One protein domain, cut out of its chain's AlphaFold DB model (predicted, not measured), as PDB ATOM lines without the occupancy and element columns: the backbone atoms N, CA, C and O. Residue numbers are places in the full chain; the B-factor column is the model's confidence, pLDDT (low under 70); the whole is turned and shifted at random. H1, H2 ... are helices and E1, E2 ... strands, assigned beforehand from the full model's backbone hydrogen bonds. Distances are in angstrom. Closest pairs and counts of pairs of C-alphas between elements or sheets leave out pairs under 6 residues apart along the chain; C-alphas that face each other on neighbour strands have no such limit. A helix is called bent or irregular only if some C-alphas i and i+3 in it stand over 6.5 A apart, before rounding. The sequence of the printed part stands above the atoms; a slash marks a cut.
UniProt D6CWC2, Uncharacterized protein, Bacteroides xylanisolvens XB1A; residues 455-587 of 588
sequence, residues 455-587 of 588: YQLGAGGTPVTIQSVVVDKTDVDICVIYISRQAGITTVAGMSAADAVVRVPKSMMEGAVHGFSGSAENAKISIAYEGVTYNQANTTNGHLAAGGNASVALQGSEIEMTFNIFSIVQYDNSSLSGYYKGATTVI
ATOM      1  N   TYR A 455      28.209  26.898  19.325       96.69
ATOM      2  CA  TYR A 455      27.626  25.683  18.761       96.69
ATOM      3  C   TYR A 455      28.677  24.887  17.988       96.69
ATOM      4  O   TYR A 455      29.677  25.436  17.528       96.69
ATOM      5  N   GLN A 456      28.466  23.583  17.851       95.56
ATOM      6  CA  GLN A 456      29.419  22.668  17.233       95.56
ATOM      7  C   GLN A 456      28.681  21.549  16.496       95.56
ATOM      8  O   GLN A 456      27.691  21.011  16.994       95.56
ATOM      9  N   LEU A 457      29.177  21.205  15.305       95.50
ATOM     10  CA  LEU A 457      28.714  20.067  14.515       95.50
ATOM     11  C   LEU A 457      29.672  18.884  14.700       95.50
ATOM     12  O   LEU A 457      30.806  18.925  14.228       95.50
ATOM     13  N   GLY A 458      29.198  17.824  15.351       88.06
ATOM     14  CA  GLY A 458      29.971  16.628  15.679       88.06
ATOM     15  C   GLY A 458      30.983  16.858  16.805       88.06
ATOM     16  O   GLY A 458      31.496  17.958  16.988       88.06
ATOM     17  N   ALA A 459      31.323  15.799  17.546       76.31
ATOM     18  CA  ALA A 459      32.248  15.890  18.684       76.31
ATOM     19  C   ALA A 459      33.662  16.379  18.297       76.31
ATOM     20  O   ALA A 459      34.358  16.969  19.117       76.31
ATOM     21  N   GLY A 460      34.081  16.155  17.045       76.44
ATOM     22  CA  GLY A 460      35.362  16.615  16.496       76.44
ATOM     23  C   GLY A 460      35.289  17.891  15.647       76.44
ATOM     24  O   GLY A 460      36.303  18.287  15.078       76.44
ATOM     25  N   GLY A 461      34.114  18.518  15.504       85.50
ATOM     26  CA  GLY A 461      33.969  19.736  14.701       85.50
ATOM     27  C   GLY A 461      34.619  20.953  15.357       85.50
ATOM     28  O   GLY A 461      34.795  20.986  16.569       85.50
ATOM     29  N   THR A 462      34.955  21.987  14.584       92.06
ATOM     30  CA  THR A 462      35.425  23.257  15.159       92.06
ATOM     31  C   THR A 462      34.252  23.996  15.812       92.06
ATOM     32  O   THR A 462      33.286  24.301  15.104       92.06
ATOM     33  N   PRO A 463      34.299  24.306  17.122       93.44
ATOM     34  CA  PRO A 463      33.249  25.091  17.756       93.44
ATOM     35  C   PRO A 463      33.166  26.499  17.166       93.44
ATOM     36  O   PRO A 463      34.184  27.129  16.874       93.44
ATOM     37  N   VAL A 464      31.947  27.007  17.014       96.94
ATOM     38  CA  VAL A 464      31.675  28.358  16.526       96.94
ATOM     39  C   VAL A 464      31.119  29.198  17.663       96.94
ATOM     40  O   VAL A 464      30.019  28.946  18.152       96.94
ATOM     41  N   THR A 465      31.868  30.223  18.065       97.50
ATOM     42  CA  THR A 465      31.440  31.182  19.086       97.50
ATOM     43  C   THR A 465      30.200  31.947  18.630       97.50
ATOM     44  O   THR A 465      30.179  32.539  17.549       97.50
ATOM     45  N   ILE A 466      29.183  31.974  19.484       98.12
ATOM     46  CA  ILE A 466      27.968  32.764  19.295       98.12
ATOM     47  C   ILE A 466      28.247  34.182  19.798       98.12
ATOM     48  O   ILE A 466      28.575  34.380  20.965       98.12
ATOM     49  N   GLN A 467      28.102  35.175  18.921       97.25
ATOM     50  CA  GLN A 467      28.385  36.581  19.230       97.25
ATOM     51  C   GLN A 467      27.145  37.479  19.196       97.25
ATOM     52  O   GLN A 467      27.203  38.628  19.634       97.25
ATOM     53  N   SER A 468      26.016  37.006  18.669       97.44
ATOM     54  CA  SER A 468      24.745  37.731  18.725       97.44
ATOM     55  C   SER A 468      23.569  36.770  18.782       97.44
ATOM     56  O   SER A 468      23.525  35.781  18.050       97.44
ATOM     57  N   VAL A 469      22.607  37.104  19.640       98.19
ATOM     58  CA  VAL A 469      21.328  36.408  19.768       98.19
ATOM     59  C   VAL A 469      20.204  37.441  19.764       98.19
ATOM     60  O   VAL A 469      20.224  38.409  20.533       98.19
ATOM     61  N   VAL A 470      19.229  37.243  18.877       98.31
ATOM     62  CA  VAL A 470      18.019  38.072  18.775       98.31
ATOM     63  C   VAL A 470      16.812  37.180  18.998       98.31
ATOM     64  O   VAL A 470      16.668  36.150  18.342       98.31
ATOM     65  N   VAL A 471      15.947  37.592  19.915       98.00
ATOM     66  CA  VAL A 471      14.727  36.882  20.285       98.00
ATOM     67  C   VAL A 471      13.540  37.653  19.726       98.00
ATOM     68  O   VAL A 471      13.323  38.804  20.086       98.00
ATOM     69  N   ASP A 472      12.774  37.032  18.843       97.44
ATOM     70  CA  ASP A 472      11.582  37.597  18.218       97.44
ATOM     71  C   ASP A 472      10.325  36.943  18.801       97.44
ATOM     72  O   ASP A 472      10.081  35.744  18.634       97.44
ATOM     73  N   LYS A 473       9.544  37.752  19.518       95.31
ATOM     74  CA  LYS A 473       8.297  37.377  20.191       95.31
ATOM     75  C   LYS A 473       7.069  37.982  19.507       95.31
ATOM     76  O   LYS A 473       5.996  37.958  20.112       95.31
ATOM     77  N   THR A 474       7.199  38.506  18.289       95.31
ATOM     78  CA  THR A 474       6.090  39.171  17.583       95.31
ATOM     79  C   THR A 474       4.973  38.202  17.174       95.31
ATOM     80  O   THR A 474       3.809  38.597  17.087       95.31
ATOM     81  N   ASP A 475       5.294  36.920  16.966       95.38
ATOM     82  CA  ASP A 475       4.297  35.869  16.736       95.38
ATOM     83  C   ASP A 475       3.486  35.581  18.013       95.38
ATOM     84  O   ASP A 475       4.005  35.646  19.123       95.38
ATOM     85  N   VAL A 476       2.194  35.266  17.892       92.44
ATOM     86  CA  VAL A 476       1.303  35.091  19.055       92.44
ATOM     87  C   VAL A 476       1.638  33.855  19.903       92.44
ATOM     88  O   VAL A 476       1.401  33.874  21.110       92.44
ATOM     89  N   ASP A 477       2.215  32.815  19.303       94.94
ATOM     90  CA  ASP A 477       2.359  31.476  19.888       94.94
ATOM     91  C   ASP A 477       3.823  31.005  19.926       94.94
ATOM     92  O   ASP A 477       4.246  30.306  20.848       94.94
ATOM     93  N   ILE A 478       4.632  31.445  18.961       97.25
ATOM     94  CA  ILE A 478       6.026  31.033  18.797       97.25
ATOM     95  C   ILE A 478       6.989  32.140  19.226       97.25
ATOM     96  O   ILE A 478       6.779  33.327  18.988       97.25
ATOM     97  N   CYS A 479       8.086  31.728  19.847       97.12
ATOM     98  CA  CYS A 479       9.281  32.531  20.034       97.12
ATOM     99  C   CYS A 479      10.356  32.048  19.053       97.12
ATOM    100  O   CYS A 479      10.636  30.845  18.976       97.12
ATOM    101  N   VAL A 480      10.939  32.968  18.283       98.12
ATOM    102  CA  VAL A 480      11.999  32.669  17.311       98.12
ATOM    103  C   VAL A 480      13.314  33.254  17.807       98.12
ATOM    104  O   VAL A 480      13.419  34.450  18.047       98.12
ATOM    105  N   ILE A 481      14.333  32.416  17.942       98.44
ATOM    106  CA  ILE A 481      15.643  32.790  18.470       98.44
ATOM    107  C   ILE A 481      16.659  32.636  17.346       98.44
ATOM    108  O   ILE A 481      16.930  31.528  16.881       98.44
ATOM    109  N   TYR A 482      17.199  33.760  16.894       98.31
ATOM    110  CA  TYR A 482      18.213  33.829  15.850       98.31
ATOM    111  C   TYR A 482      19.600  33.867  16.478       98.31
ATOM    112  O   TYR A 482      19.850  34.670  17.377       98.31
ATOM    113  N   ILE A 483      20.501  33.025  15.980       98.31
ATOM    114  CA  ILE A 483      21.838  32.814  16.533       98.31
ATOM    115  C   ILE A 483      22.859  33.140  15.451       98.31
ATOM    116  O   ILE A 483      22.771  32.614  14.340       98.31
ATOM    117  N   SER A 484      23.842  33.984  15.764       97.25
ATOM    118  CA  SER A 484      24.908  34.325  14.825       97.25
ATOM    119  C   SER A 484      26.289  34.372  15.471       97.25
ATOM    120  O   SER A 484      26.466  34.824  16.604       97.25
ATOM    121  N   ARG A 485      27.293  33.958  14.695       96.62
ATOM    122  CA  ARG A 485      28.722  34.149  14.949       96.62
ATOM    123  C   ARG A 485      29.182  35.586  14.717       96.62
ATOM    124  O   ARG A 485      30.306  35.923  15.075       96.62
ATOM    125  N   GLN A 486      28.367  36.421  14.072       96.44
ATOM    126  CA  GLN A 486      28.663  37.836  13.856       96.44
ATOM    127  C   GLN A 486      28.264  38.648  15.089       96.44
ATOM    128  O   GLN A 486      27.196  38.438  15.655       96.44
ATOM    129  N   ALA A 487      29.129  39.569  15.510       96.00
ATOM    130  CA  ALA A 487      28.879  40.431  16.661       96.00
ATOM    131  C   ALA A 487      28.015  41.648  16.301       96.00
ATOM    132  O   ALA A 487      28.077  42.165  15.186       96.00
ATOM    133  N   GLY A 488      27.277  42.165  17.287       95.19
ATOM    134  CA  GLY A 488      26.565  43.441  17.196       95.19
ATOM    135  C   GLY A 488      25.251  43.415  16.411       95.19
ATOM    136  O   GLY A 488      24.719  44.481  16.102       95.19
ATOM    137  N   ILE A 489      24.704  42.238  16.090       97.12
ATOM    138  CA  ILE A 489      23.408  42.142  15.411       97.12
ATOM    139  C   ILE A 489      22.283  42.234  16.445       97.12
ATOM    140  O   ILE A 489      22.163  41.389  17.327       97.12
ATOM    141  N   THR A 490      21.424  43.243  16.299       96.25
ATOM    142  CA  THR A 490      20.330  43.545  17.242       96.25
ATOM    143  C   THR A 490      18.943  43.552  16.594       96.25
ATOM    144  O   THR A 490      17.960  43.925  17.223       96.25
ATOM    145  N   THR A 491      18.819  43.165  15.320       96.69
ATOM    146  CA  THR A 491      17.536  43.195  14.595       96.69
ATOM    147  C   THR A 491      17.281  41.892  13.849       96.69
ATOM    148  O   THR A 491      18.218  41.244  13.387       96.69
ATOM    149  N   VAL A 492      16.004  41.545  13.659       96.06
ATOM    150  CA  VAL A 492      15.592  40.368  12.868       96.06
ATOM    151  C   VAL A 492      16.074  40.471  11.417       96.06
ATOM    152  O   VAL A 492      16.577  39.501  10.864       96.06
ATOM    153  N   ALA A 493      16.005  41.660  10.808       95.31
ATOM    154  CA  ALA A 493      16.502  41.876   9.444       95.31
ATOM    155  C   ALA A 493      18.022  41.643   9.331       95.31
ATOM    156  O   ALA A 493      18.495  41.050   8.357       95.31
ATOM    157  N   GLY A 494      18.784  42.066  10.345       94.31
ATOM    158  CA  GLY A 494      20.220  41.795  10.438       94.31
ATOM    159  C   GLY A 494      20.546  40.307  10.601       94.31
ATOM    160  O   GLY A 494      21.589  39.864  10.138       94.31
ATOM    161  N   MET A 495      19.625  39.522  11.165       96.31
ATOM    162  CA  MET A 495      19.739  38.068  11.338       96.31
ATOM    163  C   MET A 495      19.329  37.249  10.101       96.31
ATOM    164  O   MET A 495      19.153  36.036  10.188       96.31
ATOM    165  N   SER A 496      19.208  37.871   8.924       92.44
ATOM    166  CA  SER A 496      18.902  37.156   7.671       92.44
ATOM    167  C   SER A 496      19.924  36.065   7.310       92.44
ATOM    168  O   SER A 496      19.567  35.108   6.628       92.44
ATOM    169  N   ALA A 497      21.161  36.185   7.801       90.94
ATOM    170  CA  ALA A 497      22.226  35.187   7.690       90.94
ATOM    171  C   ALA A 497      22.562  34.535   9.047       90.94
ATOM    172  O   ALA A 497      23.726  34.242   9.323       90.94
ATOM    173  N   ALA A 498      21.568  34.364   9.927       96.38
ATOM    174  CA  ALA A 498      21.740  33.620  11.171       96.38
ATOM    175  C   ALA A 498      22.257  32.203  10.880       96.38
ATOM    176  O   ALA A 498      21.778  31.526   9.971       96.38
ATOM    177  N   ASP A 499      23.222  31.759  11.679       96.94
ATOM    178  CA  ASP A 499      23.813  30.429  11.561       96.94
ATOM    179  C   ASP A 499      22.812  29.342  11.952       96.94
ATOM    180  O   ASP A 499      22.728  28.289  11.316       96.94
ATOM    181  N   ALA A 500      22.035  29.616  13.001       97.75
ATOM    182  CA  ALA A 500      20.966  28.750  13.456       97.75
ATOM    183  C   ALA A 500      19.740  29.562  13.887       97.75
ATOM    184  O   ALA A 500      19.848  30.698  14.358       97.75
ATOM    185  N   VAL A 501      18.560  28.962  13.733       98.31
ATOM    186  CA  VAL A 501      17.289  29.548  14.175       98.31
ATOM    187  C   VAL A 501      16.511  28.519  14.974       98.31
ATOM    188  O   VAL A 501      16.072  27.511  14.420       98.31
ATOM    189  N   VAL A 502      16.311  28.784  16.259       98.44
ATOM    190  CA  VAL A 502      15.541  27.927  17.164       98.44
ATOM    191  C   VAL A 502      14.138  28.502  17.305       98.44
ATOM    192  O   VAL A 502      13.967  29.684  17.586       98.44
ATOM    193  N   ARG A 503      13.115  27.677  17.091       98.12
ATOM    194  CA  ARG A 503      11.708  28.033  17.300       98.12
ATOM    195  C   ARG A 503      11.147  27.178  18.416       98.12
ATOM    196  O   ARG A 503      11.231  25.954  18.331       98.12
ATOM    197  N   VAL A 504      10.561  27.821  19.420       97.56
ATOM    198  CA  VAL A 504       9.904  27.158  20.552       97.56
ATOM    199  C   VAL A 504       8.554  27.818  20.840       97.56
ATOM    200  O   VAL A 504       8.427  29.033  20.660       97.56
ATOM    201  N   PRO A 505       7.537  27.064  21.286       97.06
ATOM    202  CA  PRO A 505       6.326  27.654  21.849       97.06
ATOM    203  C   PRO A 505       6.647  28.600  23.006       97.06
ATOM    204  O   PRO A 505       7.502  28.304  23.841       97.06
ATOM    205  N   LYS A 506       5.920  29.714  23.114       94.75
ATOM    206  CA  LYS A 506       6.054  30.647  24.250       94.75
ATOM    207  C   LYS A 506       5.732  29.995  25.599       94.75
ATOM    208  O   LYS A 506       6.187  30.471  26.633       94.75
ATOM    209  N   SER A 507       4.960  28.909  25.585       93.62
ATOM    210  CA  SER A 507       4.641  28.075  26.747       93.62
ATOM    211  C   SER A 507       5.789  27.168  27.209       93.62
ATOM    212  O   SER A 507       5.632  26.538  28.247       93.62
ATOM    213  N   MET A 508       6.896  27.098  26.454       94.94
ATOM    214  CA  MET A 508       8.066  26.235  26.687       94.94
ATOM    215  C   MET A 508       9.349  27.055  26.939       94.94
ATOM    216  O   MET A 508      10.444  26.672  26.523       94.94
ATOM    217  N   MET A 509       9.206  28.234  27.555       94.38
ATOM    218  CA  MET A 509      10.296  29.177  27.851       94.38
ATOM    219  C   MET A 509      10.727  29.179  29.332       94.38
ATOM    220  O   MET A 509      11.289  30.156  29.828       94.38
ATOM    221  N   GLU A 510      10.440  28.097  30.054       93.06
ATOM    222  CA  GLU A 510      10.738  27.887  31.475       93.06
ATOM    223  C   GLU A 510      12.107  27.240  31.746       93.06
ATOM    224  O   GLU A 510      12.451  26.998  32.901       93.06
ATOM    225  N   GLY A 511      12.888  26.942  30.704       91.75
ATOM    226  CA  GLY A 511      14.191  26.281  30.816       91.75
ATOM    227  C   GLY A 511      14.137  24.752  30.877       91.75
ATOM    228  O   GLY A 511      15.185  24.107  30.941       91.75
ATOM    229  N   ALA A 512      12.954  24.140  30.807       94.25
ATOM    230  CA  ALA A 512      12.837  22.693  30.667       94.25
ATOM    231  C   ALA A 512      13.255  22.236  29.257       94.25
ATOM    232  O   ALA A 512      13.074  22.951  28.271       94.25
ATOM    233  N   VAL A 513      13.828  21.035  29.164       95.31
ATOM    234  CA  VAL A 513      14.214  20.434  27.880       95.31
ATOM    235  C   VAL A 513      12.985  19.830  27.212       95.31
ATOM    236  O   VAL A 513      12.356  18.923  27.756       95.31
ATOM    237  N   HIS A 514      12.700  20.275  25.990       96.19
ATOM    238  CA  HIS A 514      11.599  19.780  25.173       96.19
ATOM    239  C   HIS A 514      12.115  19.212  23.853       96.19
ATOM    240  O   HIS A 514      12.836  19.871  23.103       96.19
ATOM    241  N   GLY A 515      11.752  17.963  23.562       95.00
ATOM    242  CA  GLY A 515      12.082  17.299  22.300       95.00
ATOM    243  C   GLY A 515      11.104  17.634  21.175       95.00
ATOM    244  O   GLY A 515       9.982  18.063  21.434       95.00
ATOM    245  N   PHE A 516      11.502  17.367  19.927       94.44
ATOM    246  CA  PHE A 516      10.612  17.468  18.756       94.44
ATOM    247  C   PHE A 516       9.426  16.491  18.833       94.44
ATOM    248  O   PHE A 516       8.364  16.732  18.266       94.44
ATOM    249  N   SER A 517       9.603  15.356  19.509       87.75
ATOM    250  CA  SER A 517       8.556  14.362  19.740       87.75
ATOM    251  C   SER A 517       7.756  14.672  21.002       87.75
ATOM    252  O   SER A 517       8.322  15.119  21.996       87.75
ATOM    253  N   GLY A 518       6.466  14.336  21.007       87.50
ATOM    254  CA  GLY A 518       5.619  14.442  22.192       87.50
ATOM    255  C   GLY A 518       4.231  14.958  21.843       87.50
ATOM    256  O   GLY A 518       3.542  14.386  21.000       87.50
ATOM    257  N   SER A 519       3.827  16.031  22.517       91.44
ATOM    258  CA  SER A 519       2.532  16.683  22.328       91.44
ATOM    259  C   SER A 519       2.447  17.478  21.015       91.44
ATOM    260  O   SER A 519       3.436  17.666  20.307       91.44
ATOM    261  N   ALA A 520       1.260  18.013  20.713       91.00
ATOM    262  CA  ALA A 520       1.088  18.960  19.612       91.00
ATOM    263  C   ALA A 520       1.907  20.256  19.798       91.00
ATOM    264  O   ALA A 520       2.255  20.886  18.806       91.00
ATOM    265  N   GLU A 521       2.249  20.637  21.036       93.88
ATOM    266  CA  GLU A 521       3.159  21.762  21.297       93.88
ATOM    267  C   GLU A 521       4.608  21.409  20.939       93.88
ATOM    268  O   GLU A 521       5.282  22.192  20.273       93.88
ATOM    269  N   ASN A 522       5.071  20.197  21.274       94.75
ATOM    270  CA  ASN A 522       6.412  19.715  20.906       94.75
ATOM    271  C   ASN A 522       6.629  19.727  19.385       94.75
ATOM    272  O   ASN A 522       7.710  20.072  18.912       94.75
ATOM    273  N   ALA A 523       5.580  19.415  18.619       93.31
ATOM    274  CA  ALA A 523       5.601  19.411  17.158       93.31
ATOM    275  C   ALA A 523       5.931  20.783  16.534       93.31
ATOM    276  O   ALA A 523       6.359  20.844  15.380       93.31
ATOM    277  N   LYS A 524       5.728  21.880  17.279       95.25
ATOM    278  CA  LYS A 524       6.035  23.247  16.835       95.25
ATOM    279  C   LYS A 524       7.510  23.613  17.009       95.25
ATOM    280  O   LYS A 524       7.960  24.605  16.432       95.25
ATOM    281  N   ILE A 525       8.264  22.833  17.787       97.50
ATOM    282  CA  ILE A 525       9.694  23.060  17.980       97.50
ATOM    283  C   ILE A 525      10.421  22.761  16.671       97.50
ATOM    284  O   ILE A 525      10.210  21.726  16.033       97.50
ATOM    285  N   SER A 526      11.299  23.674  16.265       97.62
ATOM    286  CA  SER A 526      12.187  23.437  15.131       97.62
ATOM    287  C   SER A 526      13.526  24.127  15.309       97.62
ATOM    288  O   SER A 526      13.619  25.173  15.948       97.62
ATOM    289  N   ILE A 527      14.560  23.547  14.714       98.50
ATOM    290  CA  ILE A 527      15.889  24.142  14.632       98.50
ATOM    291  C   ILE A 527      16.250  24.197  13.155       98.50
ATOM    292  O   ILE A 527      16.224  23.175  12.476       98.50
ATOM    293  N   ALA A 528      16.553  25.384  12.642       97.56
ATOM    294  CA  ALA A 528      17.124  25.546  11.315       97.56
ATOM    295  C   ALA A 528      18.638  25.720  11.422       97.56
ATOM    296  O   ALA A 528      19.096  26.479  12.272       97.56
ATOM    297  N   TYR A 529      19.388  25.039  10.561       96.94
ATOM    298  CA  TYR A 529      20.844  25.127  10.466       96.94
ATOM    299  C   TYR A 529      21.261  24.929   9.004       96.94
ATOM    300  O   TYR A 529      20.751  24.019   8.348       96.94
ATOM    301  N   GLU A 530      22.137  25.798   8.484       92.50
ATOM    302  CA  GLU A 530      22.610  25.769   7.082       92.50
ATOM    303  C   GLU A 530      21.456  25.685   6.052       92.50
ATOM    304  O   GLU A 530      21.496  24.953   5.065       92.50
ATOM    305  N   GLY A 531      20.365  26.416   6.313       89.88
ATOM    306  CA  GLY A 531      19.190  26.479   5.434       89.88
ATOM    307  C   GLY A 531      18.235  25.279   5.509       89.88
ATOM    308  O   GLY A 531      17.196  25.301   4.847       89.88
ATOM    309  N   VAL A 532      18.527  24.262   6.327       95.44
ATOM    310  CA  VAL A 532      17.661  23.089   6.533       95.44
ATOM    311  C   VAL A 532      16.934  23.202   7.870       95.44
ATOM    312  O   VAL A 532      17.560  23.445   8.898       95.44
ATOM    313  N   THR A 533      15.613  22.996   7.867       96.19
ATOM    314  CA  THR A 533      14.780  23.003   9.082       96.19
ATOM    315  C   THR A 533      14.512  21.585   9.577       96.19
ATOM    316  O   THR A 533      13.872  20.781   8.891       96.19
ATOM    317  N   TYR A 534      14.931  21.323  10.810       97.12
ATOM    318  CA  TYR A 534      14.742  20.077  11.541       97.12
ATOM    319  C   TYR A 534      13.609  20.247  12.553       97.12
ATOM    320  O   TYR A 534      13.619  21.173  13.364       97.12
ATOM    321  N   ASN A 535      12.607  19.380  12.474       95.69
ATOM    322  CA  ASN A 535      11.417  19.370  13.325       95.69
ATOM    323  C   ASN A 535      10.798  17.968  13.318       95.69
ATOM    324  O   ASN A 535      11.246  17.100  12.570       95.69
ATOM    325  N   GLN A 536       9.718  17.761  14.074       94.44
ATOM    326  CA  GLN A 536       9.061  16.455  14.155       94.44
ATOM    327  C   GLN A 536       8.723  15.859  12.778       94.44
ATOM    328  O   GLN A 536       9.012  14.689  12.528       94.44
ATOM    329  N   ALA A 537       8.140  16.651  11.874       90.75
ATOM    330  CA  ALA A 537       7.692  16.175  10.565       90.75
ATOM    331  C   ALA A 537       8.850  15.632   9.712       90.75
ATOM    332  O   ALA A 537       8.688  14.621   9.031       90.75
ATOM    333  N   ASN A 538      10.024  16.260   9.803       89.62
ATOM    334  CA  ASN A 538      11.179  15.935   8.968       89.62
ATOM    335  C   ASN A 538      12.224  15.049   9.670       89.62
ATOM    336  O   ASN A 538      13.174  14.599   9.031       89.62
ATOM    337  N   THR A 539      12.073  14.779  10.970       89.56
ATOM    338  CA  THR A 539      12.931  13.838  11.718       89.56
ATOM    339  C   THR A 539      12.225  12.527  12.068       89.56
ATOM    340  O   THR A 539      12.873  11.573  12.491       89.56
ATOM    341  N   THR A 540      10.906  12.428  11.875       79.00
ATOM    342  CA  THR A 540      10.173  11.165  12.069       79.00
ATOM    343  C   THR A 540      10.732  10.084  11.137       79.00
ATOM    344  O   THR A 540      10.922  10.319   9.945       79.00
ATOM    345  N   ASN A 541      11.004   8.894  11.681       70.44
ATOM    346  CA  ASN A 541      11.667   7.777  10.991       70.44
ATOM    347  C   ASN A 541      13.070   8.098  10.426       70.44
ATOM    348  O   ASN A 541      13.518   7.420   9.506       70.44
ATOM    349  N   GLY A 542      13.768   9.110  10.957       64.69
ATOM    350  CA  GLY A 542      15.153   9.406  10.573       64.69
ATOM    351  C   GLY A 542      15.313  10.060   9.198       64.69
ATOM    352  O   GLY A 542      16.355   9.896   8.573       64.69
ATOM    353  N   HIS A 543      14.291  10.766   8.694       78.19
ATOM    354  CA  HIS A 543      14.294  11.278   7.317       78.19
ATOM    355  C   HIS A 543      15.402  12.317   7.036       78.19
ATOM    356  O   HIS A 543      16.026  12.251   5.981       78.19
ATOM    357  N   LEU A 544      15.683  13.234   7.975       92.44
ATOM    358  CA  LEU A 544      16.820  14.178   7.911       92.44
ATOM    359  C   LEU A 544      17.775  14.083   9.111       92.44
ATOM    360  O   LEU A 544      18.957  14.407   8.998       92.44
ATOM    361  N   ALA A 545      17.256  13.674  10.266       94.31
ATOM    362  CA  ALA A 545      17.987  13.482  11.513       94.31
ATOM    363  C   ALA A 545      17.187  12.525  12.415       94.31
ATOM    364  O   ALA A 545      15.989  12.339  12.186       94.31
ATOM    365  N   ALA A 546      17.804  11.950  13.447       92.94
ATOM    366  CA  ALA A 546      17.109  11.087  14.409       92.94
ATOM    367  C   ALA A 546      16.120  11.859  15.303       92.94
ATOM    368  O   ALA A 546      15.154  11.287  15.808       92.94
ATOM    369  N   GLY A 547      16.340  13.161  15.494       94.44
ATOM    370  CA  GLY A 547      15.483  14.024  16.300       94.44
ATOM    371  C   GLY A 547      16.213  15.284  16.742       94.44
ATOM    372  O   GLY A 547      17.235  15.659  16.173       94.44
ATOM    373  N   GLY A 548      15.693  15.928  17.778       95.88
ATOM    374  CA  GLY A 548      16.311  17.097  18.386       95.88
ATOM    375  C   GLY A 548      15.524  17.585  19.591       95.88
ATOM    376  O   GLY A 548      14.412  17.111  19.858       95.88
ATOM    377  N   ASN A 549      16.126  18.501  20.338       96.88
ATOM    378  CA  ASN A 549      15.519  19.137  21.498       96.88
ATOM    379  C   ASN A 549      16.039  20.565  21.685       96.88
ATOM    380  O   ASN A 549      17.061  20.952  21.118       96.88
ATOM    381  N   ALA A 550      15.315  21.342  22.481       97.62
ATOM    382  CA  ALA A 550      15.769  22.631  22.966       97.62
ATOM    383  C   ALA A 550      15.311  22.834  24.413       97.62
ATOM    384  O   ALA A 550      14.233  22.380  24.797       97.62
ATOM    385  N   SER A 551      16.120  23.530  25.203       97.31
ATOM    386  CA  SER A 551      15.693  24.179  26.442       97.31
ATOM    387  C   SER A 551      15.938  25.666  26.273       97.31
ATOM    388  O   SER A 551      16.987  26.071  25.774       97.31
ATOM    389  N   VAL A 552      14.945  26.474  26.632       97.56
ATOM    390  CA  VAL A 552      15.021  27.928  26.552       97.56
ATOM    391  C   VAL A 552      14.433  28.500  27.827       97.56
ATOM    392  O   VAL A 552      13.290  28.208  28.160       97.56
ATOM    393  N   ALA A 553      15.195  29.339  28.515       97.44
ATOM    394  CA  ALA A 553      14.732  30.162  29.619       97.44
ATOM    395  C   ALA A 553      14.993  31.626  29.261       97.44
ATOM    396  O   ALA A 553      16.133  31.994  28.990       97.44
ATOM    397  N   LEU A 554      13.956  32.466  29.241       95.44
ATOM    398  CA  LEU A 554      14.098  33.902  28.980       95.44
ATOM    399  C   LEU A 554      13.617  34.703  30.189       95.44
ATOM    400  O   LEU A 554      12.452  34.608  30.578       95.44
ATOM    401  N   GLN A 555      14.496  35.532  30.746       93.44
ATOM    402  CA  GLN A 555      14.192  36.446  31.844       93.44
ATOM    403  C   GLN A 555      14.594  37.872  31.456       93.44
ATOM    404  O   GLN A 555      15.769  38.234  31.424       93.44
ATOM    405  N   GLY A 556      13.602  38.706  31.133       90.75
ATOM    406  CA  GLY A 556      13.852  40.049  30.609       90.75
ATOM    407  C   GLY A 556      14.607  39.987  29.279       90.75
ATOM    408  O   GLY A 556      14.082  39.456  28.304       90.75
ATOM    409  N   SER A 557      15.825  40.531  29.246       92.75
ATOM    410  CA  SER A 557      16.725  40.471  28.087       92.75
ATOM    411  C   SER A 557      17.745  39.334  28.154       92.75
ATOM    412  O   SER A 557      18.500  39.164  27.202       92.75
ATOM    413  N   GLU A 558      17.821  38.573  29.246       95.88
ATOM    414  CA  GLU A 558      18.759  37.455  29.366       95.88
ATOM    415  C   GLU A 558      18.104  36.144  28.948       95.88
ATOM    416  O   GLU A 558      17.006  35.814  29.403       95.88
ATOM    417  N   ILE A 559      18.794  35.394  28.090       96.88
ATOM    418  CA  ILE A 559      18.400  34.045  27.698       96.88
ATOM    419  C   ILE A 559      19.440  33.047  28.206       96.88
ATOM    420  O   ILE A 559      20.641  33.316  28.164       96.88
ATOM    421  N   GLU A 560      18.978  31.882  28.635       97.31
ATOM    422  CA  GLU A 560      19.775  30.668  28.749       97.31
ATOM    423  C   GLU A 560      19.138  29.615  27.848       97.31
ATOM    424  O   GLU A 560      17.934  29.368  27.926       97.31
ATOM    425  N   MET A 561      19.921  29.037  26.941       97.31
ATOM    426  CA  MET A 561      19.408  28.080  25.975       97.31
ATOM    427  C   MET A 561      20.401  26.977  25.639       97.31
ATOM    428  O   MET A 561      21.599  27.208  25.484       97.31
ATOM    429  N   THR A 562      19.856  25.782  25.438       97.25
ATOM    430  CA  THR A 562      20.520  24.663  24.768       97.25
ATOM    431  C   THR A 562      19.683  24.231  23.578       97.25
ATOM    432  O   THR A 562      18.454  24.296  23.611       97.25
ATOM    433  N   PHE A 563      20.333  23.781  22.512       97.88
ATOM    434  CA  PHE A 563      19.642  23.220  21.359       97.88
ATOM    435  C   PHE A 563      20.476  22.112  20.735       97.88
ATOM    436  O   PHE A 563      21.692  22.242  20.585       97.88
ATOM    437  N   ASN A 564      19.814  21.018  20.372       97.44
ATOM    438  CA  ASN A 564      20.464  19.845  19.815       97.44
ATOM    439  C   ASN A 564      19.682  19.288  18.629       97.44
ATOM    440  O   ASN A 564      18.452  19.214  18.654       97.44
ATOM    441  N   ILE A 565      20.414  18.827  17.620       97.19
ATOM    442  CA  ILE A 565      19.894  18.011  16.524       97.19
ATOM    443  C   ILE A 565      20.708  16.723  16.506       97.19
ATOM    444  O   ILE A 565      21.930  16.758  16.361       97.19
ATOM    445  N   PHE A 566      20.038  15.588  16.667       94.50
ATOM    446  CA  PHE A 566      20.687  14.294  16.834       94.50
ATOM    447  C   PHE A 566      20.832  13.565  15.508       94.50
ATOM    448  O   PHE A 566      19.847  13.387  14.793       94.50
ATOM    449  N   SER A 567      22.040  13.082  15.221       93.12
ATOM    450  CA  SER A 567      22.335  12.205  14.083       93.12
ATOM    451  C   SER A 567      21.824  12.742  12.744       93.12
ATOM    452  O   SER A 567      20.952  12.149  12.112       93.12
ATOM    453  N   ILE A 568      22.352  13.888  12.319       95.56
ATOM    454  CA  ILE A 568      21.992  14.538  11.058       95.56
ATOM    455  C   ILE A 568      22.534  13.721   9.881       95.56
ATOM    456  O   ILE A 568      23.745  13.551   9.734       95.56
ATOM    457  N   VAL A 569      21.639  13.266   9.002       93.25
ATOM    458  CA  VAL A 569      21.967  12.381   7.871       93.25
ATOM    459  C   VAL A 569      22.929  13.050   6.887       93.25
ATOM    460  O   VAL A 569      23.845  12.404   6.390       93.25
ATOM    461  N   GLN A 570      22.765  14.354   6.638       93.69
ATOM    462  CA  GLN A 570      23.640  15.130   5.747       93.69
ATOM    463  C   GLN A 570      25.104  15.178   6.224       93.69
ATOM    464  O   GLN A 570      25.998  15.397   5.410       93.69
ATOM    465  N   TYR A 571      25.351  14.977   7.522       92.81
ATOM    466  CA  TYR A 571      26.668  15.111   8.146       92.81
ATOM    467  C   TYR A 571      27.149  13.783   8.737       92.81
ATOM    468  O   TYR A 571      27.653  13.748   9.858       92.81
ATOM    469  N   ASP A 572      26.943  12.684   8.009       92.00
ATOM    470  CA  ASP A 572      27.377  11.336   8.401       92.00
ATOM    471  C   ASP A 572      26.903  10.931   9.809       92.00
ATOM    472  O   ASP A 572      27.630  10.326  10.594       92.00
ATOM    473  N   ASN A 573      25.654  11.278  10.139       91.81
ATOM    474  CA  ASN A 573      25.037  11.066  11.451       91.81
ATOM    475  C   ASN A 573      25.730  11.810  12.608       91.81
ATOM    476  O   ASN A 573      25.597  11.413  13.768       91.81
ATOM    477  N   SER A 574      26.419  12.915  12.321       93.12
ATOM    478  CA  SER A 574      26.908  13.850  13.340       93.12
ATOM    479  C   SER A 574      25.755  14.611  13.994       93.12
ATOM    480  O   SER A 574      24.751  14.919  13.353       93.12
ATOM    481  N   SER A 575      25.908  14.958  15.270       95.12
ATOM    482  CA  SER A 575      24.937  15.784  15.999       95.12
ATOM    483  C   SER A 575      25.379  17.246  16.035       95.12
ATOM    484  O   SER A 575      26.567  17.524  16.171       95.12
ATOM    485  N   LEU A 576      24.431  18.175  15.938       96.94
ATOM    486  CA  LEU A 576      24.653  19.591  16.234       96.94
ATOM    487  C   LEU A 576      24.275  19.837  17.695       96.94
ATOM    488  O   LEU A 576      23.183  19.441  18.101       96.94
ATOM    489  N   SER A 577      25.127  20.519  18.449       95.25
ATOM    490  CA  SER A 577      24.845  20.958  19.821       95.25
ATOM    491  C   SER A 577      25.249  22.413  20.001       95.25
ATOM    492  O   SER A 577      26.324  22.808  19.543       95.25
ATOM    493  N   GLY A 578      24.434  23.207  20.687       96.44
ATOM    494  CA  GLY A 578      24.789  24.575  21.041       96.44
ATOM    495  C   GLY A 578      24.264  25.006  22.401       96.44
ATOM    496  O   GLY A 578      23.217  24.540  22.854       96.44
ATOM    497  N   TYR A 579      25.011  25.911  23.027       96.38
ATOM    498  CA  TYR A 579      24.698  26.547  24.301       96.38
ATOM    499  C   TYR A 579      24.873  28.057  24.179       96.38
ATOM    500  O   TYR A 579      25.830  28.537  23.567       96.38
ATOM    501  N   TYR A 580      23.958  28.807  24.781       97.44
ATOM    502  CA  TYR A 580      24.123  30.238  24.969       97.44
ATOM    503  C   TYR A 580      23.495  30.684  26.284       97.44
ATOM    504  O   TYR A 580      22.328  30.397  26.542       97.44
ATOM    505  N   LYS A 581      24.243  31.460  27.064       96.06
ATOM    506  CA  LYS A 581      23.752  32.211  28.215       96.06
ATOM    507  C   LYS A 581      24.250  33.645  28.156       96.06
ATOM    508  O   LYS A 581      25.456  33.891  28.080       96.06
ATOM    509  N   GLY A 582      23.329  34.602  28.194       95.81
ATOM    510  CA  GLY A 582      23.683  36.018  28.215       95.81
ATOM    511  C   GLY A 582      22.587  36.952  27.719       95.81
ATOM    512  O   GLY A 582      21.446  36.555  27.483       95.81
ATOM    513  N   ALA A 583      22.962  38.222  27.571       94.50
ATOM    514  CA  ALA A 583      22.071  39.283  27.124       94.50
ATOM    515  C   ALA A 583      21.731  39.166  25.631       94.50
ATOM    516  O   ALA A 583      22.592  38.953  24.781       94.50
ATOM    517  N   THR A 584      20.465  39.399  25.309       95.56
ATOM    518  CA  THR A 584      19.900  39.316  23.963       95.56
ATOM    519  C   THR A 584      19.119  40.575  23.626       95.56
ATOM    520  O   THR A 584      18.682  41.316  24.509       95.56
ATOM    521  N   THR A 585      18.912  40.816  22.330       95.75
ATOM    522  CA  THR A 585      17.913  41.804  21.909       95.75
ATOM    523  C   THR A 585      16.566  41.116  21.759       95.75
ATOM    524  O   THR A 585      16.439  40.195  20.954       95.75
ATOM    525  N   VAL A 586      15.570  41.572  22.516       95.69
ATOM    526  CA  VAL A 586      14.199  41.053  22.461       95.69
ATOM    527  C   VAL A 586      13.337  42.000  21.630       95.69
ATOM    528  O   VAL A 586      13.294  43.200  21.897       95.69
ATOM    529  N   ILE A 587      12.668  41.455  20.618       95.38
ATOM    530  CA  ILE A 587      11.700  42.140  19.765       95.38
ATOM    531  C   ILE A 587      10.312  41.652  20.174       95.38
ATOM    532  O   ILE A 587      10.069  40.444  20.188       95.38
TER     533      ILE A 587
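AT A GLANCE: This is residues 455 to 587 of the 588 residues of an uncharacterized protein of Bacteroides xylanisolvens XB1A (UniProt D6CWC2). Two sheets lie face to face as a sandwich, the strands of E7, E6, E4, E3, E2 and E11 crossing those of E1, E10, E9, E8 and E5 almost at right angles. At one edge E10 turns a corner into E11 and so passes from one sheet to the other; the short H1 packs on E3, and H2, next after E7, covers part of E8. The 133 printed residues hold two named helices and eleven named strands, in the order E1 E2 E3 H1 E4 E5 E6 E7 H2 E8 E9 E10 E11, mostly strand by class. The six-stranded sheet is mixed and the five-stranded one all antiparallel. The whole is compact and rounded, with a radius of gyration of the C-alphas of 13.8 A and spans of 37 by 34 by 23 A.

HOW THE PARTS SIT: The six-stranded sheet runs E7 (532 to 535), E6 (526 to 529), E4 (500 to 505), E3 (478 to 484), E2 (468 to 472), E11 (585 to 587). Its neighbours are antiparallel but for E2 and E11, which are parallel at 18 degrees. Within hydrogen-bond range are N 534 and O 527, 2.8 A, N 528 and O 501, 2.8 A, N 481 and O 502, 2.8 A, N 482 and O 470, 2.8 A, and N 471 and O 585, 2.8 A. The other sheet runs E1 (455 to 457), E10 (574 to 583), E9 (558 to 568), E8 (547 to 555), E5 (510 to 515), with N 456 and O 577 at 2.8 A, N 561 and O 580 at 2.8 A, N 553 and O 560 at 2.8 A, and N 550 and O 514 at 2.9 A. E8, E9 and E10 form a meander, each strand the antiparallel neighbour of the one before. In the sandwich, two sheets face to face, the facing parts are 9.8 A centre to centre and the strands stand at 81 degrees. The closest C-alphas of E4 and E9 are those of Val 502 and Phe 563, 7.5 A apart. H1 (494 to 497) is on the six-stranded sheet at a height of 8.2 A over the sheet; the closest C-alphas of H1 and E3 are those of Met 495 and Tyr 482, 6.4 A apart. H2 (536 to 542) is on the other sheet at a height of 6.9 A and lies only just over E8, with 3 C-alphas on it; the closest C-alphas, of Thr 539 and Gly 547, are 5.2 A apart. H2 only grazes the six-stranded sheet, with its residues 536 to 539. Both helices are irregular: C-alphas 494 and 497 are 7.4 A apart, 538 and 541 8.4 A. H1 is too short for an O i to N i+4 pair; H2 has 1 of 3 within range, and 2 of 4 O i to N i+3 pairs.

IN THESE COORDINATES: E1 begins at C-alpha 455, (27.626, 25.683, 18.761). E9 is 29.5 A long, E10 29.3 A, E8 27.3 A and E3 19.6 A. E11 ends at C-alpha 587, (11.700, 42.140, 19.765).

THE WHOLE: The printed part has no cut and no long link. The C-alphas farthest apart, of Gly 488 and Asn 541, are 39.1 A apart. The mean pLDDT of the printed part is 94.2; only residue 542 is under 70.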